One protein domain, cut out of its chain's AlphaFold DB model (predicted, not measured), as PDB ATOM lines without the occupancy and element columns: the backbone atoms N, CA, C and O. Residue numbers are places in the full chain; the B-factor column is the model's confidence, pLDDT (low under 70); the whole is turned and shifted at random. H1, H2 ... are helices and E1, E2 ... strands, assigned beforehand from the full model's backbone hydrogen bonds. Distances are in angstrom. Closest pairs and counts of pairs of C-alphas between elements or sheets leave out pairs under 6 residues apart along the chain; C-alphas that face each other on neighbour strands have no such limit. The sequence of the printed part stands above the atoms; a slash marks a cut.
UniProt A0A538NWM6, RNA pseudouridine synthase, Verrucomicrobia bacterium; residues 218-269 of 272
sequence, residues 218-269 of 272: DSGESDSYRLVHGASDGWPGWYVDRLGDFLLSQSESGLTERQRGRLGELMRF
ATOM      1  N   ASP A 218     171.154 182.334 132.881       73.12
ATOM      2  CA  ASP A 218     171.487 182.151 134.288       73.12
ATOM      3  C   ASP A 218     170.261 181.551 134.987       73.12
ATOM      4  O   ASP A 218     169.211 182.192 135.059       73.12
ATOM      5  N   SER A 219     170.381 180.315 135.471       67.06
ATOM      6  CA  SER A 219     169.286 179.622 136.154       67.06
ATOM      7  C   SER A 219     168.890 180.287 137.471       67.06
ATOM      8  O   SER A 219     167.769 180.096 137.929       67.06
ATOM      9  N   GLY A 220     169.767 181.116 138.049       67.25
ATOM     10  CA  GLY A 220     169.424 181.964 139.187       67.25
ATOM     11  C   GLY A 220     168.545 183.165 138.822       67.25
ATOM     12  O   GLY A 220     167.919 183.738 139.711       67.25
ATOM     13  N   GLU A 221     168.486 183.556 137.543       74.19
ATOM     14  CA  GLU A 221     167.637 184.654 137.056       74.19
ATOM     15  C   GLU A 221     166.310 184.142 136.486       74.19
ATOM     16  O   GLU A 221     165.257 184.724 136.751       74.19
ATOM     17  N   SER A 222     166.349 183.076 135.680       72.12
ATOM     18  CA  SER A 222     165.156 182.432 135.129       72.12
ATOM     19  C   SER A 222     165.465 181.033 134.601       72.12
ATOM     20  O   SER A 222     166.425 180.814 133.861       72.12
ATOM     21  N   ASP A 223     164.575 180.098 134.906       71.25
ATOM     22  CA  ASP A 223     164.508 178.750 134.339       71.25
ATOM     23  C   ASP A 223     163.296 178.577 133.405       71.25
ATOM     24  O   ASP A 223     162.987 177.473 132.949       71.25
ATOM     25  N   SER A 224     162.597 179.677 133.117       81.31
ATOM     26  CA  SER A 224     161.345 179.670 132.380       81.31
ATOM     27  C   SER A 224     161.583 179.970 130.906       81.31
ATOM     28  O   SER A 224     162.033 181.055 130.533       81.31
ATOM     29  N   TYR A 225     161.297 178.998 130.042       83.25
ATOM     30  CA  TYR A 225     161.537 179.117 128.606       83.25
ATOM     31  C   TYR A 225     160.705 178.137 127.791       83.25
ATOM     32  O   TYR A 225     160.396 177.022 128.210       83.25
ATOM     33  N   ARG A 226     160.411 178.517 126.548       86.75
ATOM     34  CA  ARG A 226     159.711 177.634 125.620       86.75
ATOM     35  C   ARG A 226     160.610 176.494 125.148       86.75
ATOM     36  O   ARG A 226     161.681 176.727 124.593       86.75
ATOM     37  N   LEU A 227     160.153 175.259 125.310       86.38
ATOM     38  CA  LEU A 227     160.801 174.032 124.848       86.38
ATOM     39  C   LEU A 227     160.369 173.640 123.433       86.38
ATOM     40  O   LEU A 227     161.236 173.280 122.639       86.38
ATOM     41  N   VAL A 228     159.070 173.745 123.116       88.44
ATOM     42  CA  VAL A 228     158.497 173.394 121.799       88.44
ATOM     43  C   VAL A 228     157.772 174.590 121.183       88.44
ATOM     44  O   VAL A 228     156.928 175.207 121.825       88.44
ATOM     45  N   HIS A 229     158.137 174.942 119.949       89.88
ATOM     46  CA  HIS A 229     157.696 176.130 119.203       89.88
ATOM     47  C   HIS A 229     156.666 175.804 118.112       89.88
ATOM     48  O   HIS A 229     156.611 176.466 117.075       89.88
ATOM     49  N   GLY A 230     155.848 174.773 118.305       90.88
ATOM     50  CA  GLY A 230     154.845 174.415 117.317       90.88
ATOM     51  C   GLY A 230     155.460 173.880 116.022       90.88
ATOM     52  O   GLY A 230     156.366 173.039 116.013       90.88
ATOM     53  N   ALA A 231     154.974 174.407 114.897       85.62
ATOM     54  CA  ALA A 231     155.356 173.978 113.553       85.62
ATOM     55  C   ALA A 231     156.864 174.097 113.268       85.62
ATOM     56  O   ALA A 231     157.415 173.235 112.585       85.62
ATOM     57  N   SER A 232     157.552 175.097 113.833       78.88
ATOM     58  CA  SER A 232     159.005 175.280 113.667       78.88
ATOM     59  C   SER A 232     159.828 174.100 114.192       78.88
ATOM     60  O   SER A 232     160.944 173.858 113.735       78.88
ATOM     61  N   ASP A 233     159.257 173.341 115.123       83.38
ATOM     62  CA  ASP A 233     159.875 172.162 115.719       83.38
ATOM     63  C   ASP A 233     159.316 170.851 115.152       83.38
ATOM     64  O   ASP A 233     159.647 169.776 115.649       83.38
ATOM     65  N   GLY A 234     158.483 170.931 114.110       86.25
ATOM     66  CA  GLY A 234     157.790 169.783 113.530       86.25
ATOM     67  C   GLY A 234     156.561 169.339 114.324       86.25
ATOM     68  O   GLY A 234     156.101 168.213 114.137       86.25
ATOM     69  N   TRP A 235     156.019 170.208 115.187       90.75
ATOM     70  CA  TRP A 235     154.850 169.925 116.021       90.75
ATOM     71  C   TRP A 235     153.738 170.977 115.867       90.75
ATOM     72  O   TRP A 235     153.479 171.727 116.807       90.75
ATOM     73  N   PRO A 236     153.078 171.097 114.703       90.12
ATOM     74  CA  PRO A 236     152.032 172.102 114.494       90.12
ATOM     75  C   PRO A 236     150.953 172.067 115.588       90.12
ATOM     76  O   PRO A 236     150.537 170.989 116.007       90.12
ATOM     77  N   GLY A 237     150.540 173.243 116.073       91.00
ATOM     78  CA  GLY A 237     149.505 173.364 117.106       91.00
ATOM     79  C   GLY A 237     149.890 172.804 118.483       91.00
ATOM     80  O   GLY A 237     148.999 172.529 119.286       91.00
ATOM     81  N   TRP A 238     151.183 172.586 118.772       96.19
ATOM     82  CA  TRP A 238     151.661 172.136 120.086       96.19
ATOM     83  C   TRP A 238     152.851 172.943 120.596       96.19
ATOM     84  O   TRP A 238     153.901 173.022 119.962       96.19
ATOM     85  N   TYR A 239     152.694 173.501 121.788       94.62
ATOM     86  CA  TYR A 239     153.679 174.340 122.452       94.62
ATOM     87  C   TYR A 239     153.929 173.801 123.852       94.62
ATOM     88  O   TYR A 239     153.006 173.363 124.537       94.62
ATOM     89  N   VAL A 240     155.186 173.827 124.281       92.94
ATOM     90  CA  VAL A 240     155.563 173.407 125.633       92.94
ATOM     91  C   VAL A 240     156.467 174.467 126.218       92.94
ATOM     92  O   VAL A 240     157.520 174.737 125.643       92.94
ATOM     93  N   ASP A 241     156.073 175.029 127.350       90.75
ATOM     94  CA  ASP A 241     156.853 175.985 128.129       90.75
ATOM     95  C   ASP A 241     157.358 175.306 129.416       90.75
ATOM     96  O   ASP A 241     156.624 174.554 130.057       90.75
ATOM     97  N   ARG A 242     158.627 175.530 129.774       87.06
ATOM     98  CA  ARG A 242     159.196 175.218 131.093       87.06
ATOM     99  C   ARG A 242     158.884 176.392 132.011       87.06
ATOM    100  O   ARG A 242     159.132 177.527 131.611       87.06
ATOM    101  N   LEU A 243     158.353 176.110 133.196       85.81
ATOM    102  CA  LEU A 243     158.072 177.081 134.254       85.81
ATOM    103  C   LEU A 243     158.564 176.480 135.577       85.81
ATOM    104  O   LEU A 243     157.819 175.746 136.231       85.81
ATOM    105  N   GLY A 244     159.834 176.700 135.926       79.38
ATOM    106  CA  GLY A 244     160.476 175.950 137.006       79.38
ATOM    107  C   GLY A 244     160.439 174.447 136.764       79.38
ATOM    108  O   GLY A 244     160.699 173.968 135.660       79.38
ATOM    109  N   ASP A 245     160.026 173.689 137.772       81.25
ATOM    110  CA  ASP A 245     159.898 172.231 137.684       81.25
ATOM    111  C   ASP A 245     158.726 171.756 136.807       81.25
ATOM    112  O   ASP A 245     158.610 170.566 136.496       81.25
ATOM    113  N   PHE A 246     157.854 172.667 136.370       86.00
ATOM    114  CA  PHE A 246     156.644 172.329 135.628       86.00
ATOM    115  C   PHE A 246     156.821 172.475 134.116       86.00
ATOM    116  O   PHE A 246     157.553 173.330 133.613       86.00
ATOM    117  N   LEU A 247     156.080 171.647 133.377       91.06
ATOM    118  CA  LEU A 247     155.873 171.807 131.942       91.06
ATOM    119  C   LEU A 247     154.429 172.224 131.675       91.06
ATOM    120  O   LEU A 247     153.496 171.478 131.973       91.06
ATOM    121  N   LEU A 248     154.247 173.386 131.055       93.00
ATOM    122  CA  LEU A 248     152.964 173.821 130.520       93.00
ATOM    123  C   LEU A 248     152.860 173.373 129.059       93.00
ATOM    124  O   LEU A 248     153.474 173.967 128.177       93.00
ATOM    125  N   SER A 249     152.088 172.315 128.804       95.19
ATOM    126  CA  SER A 249     151.830 171.786 127.459       95.19
ATOM    127  C   SER A 249     150.500 172.310 126.917       95.19
ATOM    128  O   SER A 249     149.440 171.891 127.375       95.19
ATOM    129  N   GLN A 250     150.553 173.171 125.904       95.12
ATOM    130  CA  GLN A 250     149.385 173.732 125.224       95.12
ATOM    131  C   GLN A 250     149.237 173.097 123.843       95.12
ATOM    132  O   GLN A 250     150.190 173.081 123.063       95.12
ATOM    133  N   SER A 251     148.053 172.577 123.523       94.88
ATOM    134  CA  SER A 251     147.774 172.039 122.194       94.88
ATOM    135  C   SER A 251     146.378 172.404 121.710       94.88
ATOM    136  O   SER A 251     145.440 172.446 122.501       94.88
ATOM    137  N   GLU A 252     146.249 172.638 120.405       93.00
ATOM    138  CA  GLU A 252     144.972 172.918 119.730       93.00
ATOM    139  C   GLU A 252     144.035 171.697 119.699       93.00
ATOM    140  O   GLU A 252     142.838 171.829 119.461       93.00
ATOM    141  N   SER A 253     144.572 170.498 119.943       93.00
ATOM    142  CA  SER A 253     143.824 169.241 119.999       93.00
ATOM    143  C   SER A 253     144.344 168.347 121.130       93.00
ATOM    144  O   SER A 253     145.312 168.676 121.815       93.00
ATOM    145  N   GLY A 254     143.690 167.208 121.368       93.62
ATOM    146  CA  GLY A 254     144.182 166.235 122.342       93.62
ATOM    147  C   GLY A 254     145.587 165.733 121.984       93.62
ATOM    148  O   GLY A 254     145.872 165.457 120.821       93.62
ATOM    149  N   LEU A 255     146.458 165.572 122.987       94.25
ATOM    150  CA  LEU A 255     147.833 165.124 122.750       94.25
ATOM    151  C   LEU A 255     147.874 163.722 122.133       94.25
ATOM    152  O   LEU A 255     147.413 162.744 122.741       94.25
ATOM    153  N   THR A 256     148.521 163.639 120.974       94.19
ATOM    154  CA  THR A 256     148.893 162.392 120.301       94.19
ATOM    155  C   THR A 256     149.873 161.577 121.148       94.19
ATOM    156  O   THR A 256     150.583 162.109 122.003       94.19
ATOM    157  N   GLU A 257     149.973 160.274 120.885       93.75
ATOM    158  CA  GLU A 257     150.923 159.389 121.575       93.75
ATOM    159  C   GLU A 257     152.376 159.864 121.423       93.75
ATOM    160  O   GLU A 257     153.137 159.911 122.390       93.75
ATOM    161  N   ARG A 258     152.733 160.338 120.223       92.88
ATOM    162  CA  ARG A 258     154.058 160.887 119.923       92.88
ATOM    163  C   ARG A 258     154.375 162.129 120.769       92.88
ATOM    164  O   ARG A 258     155.493 162.259 121.266       92.88
ATOM    165  N   GLN A 259     153.401 163.024 120.960       93.69
ATOM    166  CA  GLN A 259     153.557 164.209 121.815       93.69
ATOM    167  C   GLN A 259     153.682 163.826 123.292       93.69
ATOM    168  O   GLN A 259     154.534 164.377 123.982       93.69
ATOM    169  N   ARG A 260     152.905 162.846 123.774       93.62
ATOM    170  CA  ARG A 260     153.033 162.342 125.156       93.62
ATOM    171  C   ARG A 260     154.406 161.721 125.410       93.62
ATOM    172  O   ARG A 260     155.022 162.018 126.430       93.62
ATOM    173  N   GLY A 261     154.911 160.921 124.468       91.69
ATOM    174  CA  GLY A 261     156.257 160.349 124.542       91.69
ATOM    175  C   GLY A 261     157.335 161.429 124.634       91.69
ATOM    176  O   GLY A 261     158.168 161.400 125.542       91.69
ATOM    177  N   ARG A 262     157.268 162.443 123.760       90.12
ATOM    178  CA  ARG A 262     158.201 163.578 123.787       90.12
ATOM    179  C   ARG A 262     158.080 164.409 125.065       90.12
ATOM    180  O   ARG A 262     159.098 164.828 125.604       90.12
ATOM    181  N   LEU A 263     156.870 164.632 125.577       90.69
ATOM    182  CA  LEU A 263     156.663 165.332 126.846       90.69
ATOM    183  C   LEU A 263     157.345 164.583 128.002       90.69
ATOM    184  O   LEU A 263     158.050 165.201 128.793       90.69
ATOM    185  N   GLY A 264     157.229 163.251 128.038       88.81
ATOM    186  CA  GLY A 264     157.933 162.412 129.013       88.81
ATOM    187  C   GLY A 264     159.462 162.493 128.907       88.81
ATOM    188  O   GLY A 264     160.151 162.477 129.925       88.81
ATOM    189  N   GLU A 265     160.021 162.629 127.701       86.44
ATOM    190  CA  GLU A 265     161.455 162.910 127.522       86.44
ATOM    191  C   GLU A 265     161.856 164.277 128.077       86.44
ATOM    192  O   GLU A 265     162.874 164.378 128.759       86.44
ATOM    193  N   LEU A 266     161.057 165.314 127.814       85.00
ATOM    194  CA  LEU A 266     161.324 166.674 128.287       85.00
ATOM    195  C   LEU A 266     161.263 166.773 129.818       85.00
ATOM    196  O   LEU A 266     162.068 167.490 130.402       85.00
ATOM    197  N   MET A 267     160.373 166.022 130.472       82.19
ATOM    198  CA  MET A 267     160.301 165.961 131.939       82.19
ATOM    199  C   MET A 267     161.551 165.338 132.574       82.19
ATOM    200  O   MET A 267     161.914 165.706 133.685       82.19
ATOM    201  N   ARG A 268     162.222 164.410 131.875       75.25
ATOM    202  CA  ARG A 268     163.455 163.760 132.357       75.25
ATOM    203  C   ARG A 268     164.691 164.646 132.271       75.25
ATOM    204  O   ARG A 268     165.706 164.303 132.866       75.25
ATOM    205  N   PHE A 269     164.622 165.748 131.530       64.69
ATOM    206  CA  PHE A 269     165.606 166.812 131.635       64.69
ATOM    207  C   PHE A 269     165.189 167.702 132.807       64.69
ATOM    208  O   PHE A 269     164.230 168.464 132.641       64.69
TER     209      PHE A 269
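This is residues 218 to 269 of the 272 residues of the protein "RNA pseudouridine synthase" of Verrucomicrobia bacterium (UniProt A0A538NWM6). A small antiparallel sheet of three strands, E1, E2 and E3, makes a wall, and one longer helix, H2, folds back over one face of it and runs along the strands at some distance. The short helical turn H1 only grazes the sheet, between E1 and E2 in the chain, and residues 218 to 224, before E1, reach out to one end of the longest axis. The printed part has 52 residues, with two named helices and three named strands in the order E1, H1, E2, E3, H2; the sheet's order is E1, E2, E3, and the class is mixed, helices and strands. The whole is compact, with a radius of gyration of the C-alphas of 11.3 A, yet elongated in outline, spanning 34 by 20 by 15 A.

E1, residues 225 to 229, is an edge strand and the antiparallel neighbour of E2, residues 238 to 243, at 170 degrees; N 227 and O 240 are 2.7 A apart and N 242 and O 225 2.8 A, within hydrogen-bond range. Between them in the chain, H1, residues 230 to 233, only grazes the sheet; its closest C-alpha pair with E2 is Gly 230 and Trp 238, 4.8 A apart. E2, the inner strand, forms a hairpin with E3, residues 246 to 251, the other edge strand, antiparallel at 162 degrees, with N 241 and O 248 at 2.9 A and N 248 and O 241 at 2.8 A, within hydrogen-bond range. H2, residues 257 to 267, is on the sheet at a height over the sheet of 10.1 A. It lies over E2 and, only just, over E3, on which 3 of its 11 C-alphas fall, and it runs along the strands, at 17 degrees to E2 on the local plane. The closest C-alphas of E3 and H2 are those of Leu 247 and Met 267, 7.3 A apart. E2 and H2 are near each other, with 5 pairs of C-alphas within 10 A, and H1 and H2 are apart. In H2 every O i to N i+4 pair is within hydrogen-bond range; H1 is too short for such a pair, and its one O i to N i+3 pair is within range.

E1 begins at C-alpha 225, (161.537, 179.117, 128.606), and is 10.6 A long from first to last C-alpha. H1 measures 5.7 A, E2 16.3 A and E3 16.1 A in the same way. H2 runs 15.4 A, from C-alpha 257 at (150.923, 159.389, 121.575) to C-alpha 267 at (160.301, 165.961, 131.939).

The two C-alphas farthest apart are those of Gly 220 and Ser 253, at 34.4 A. The printed part has no cut, and its four links between elements are tight. The mean pLDDT of the printed part is 86.5, and residues 219, 220 and 269 are under 70.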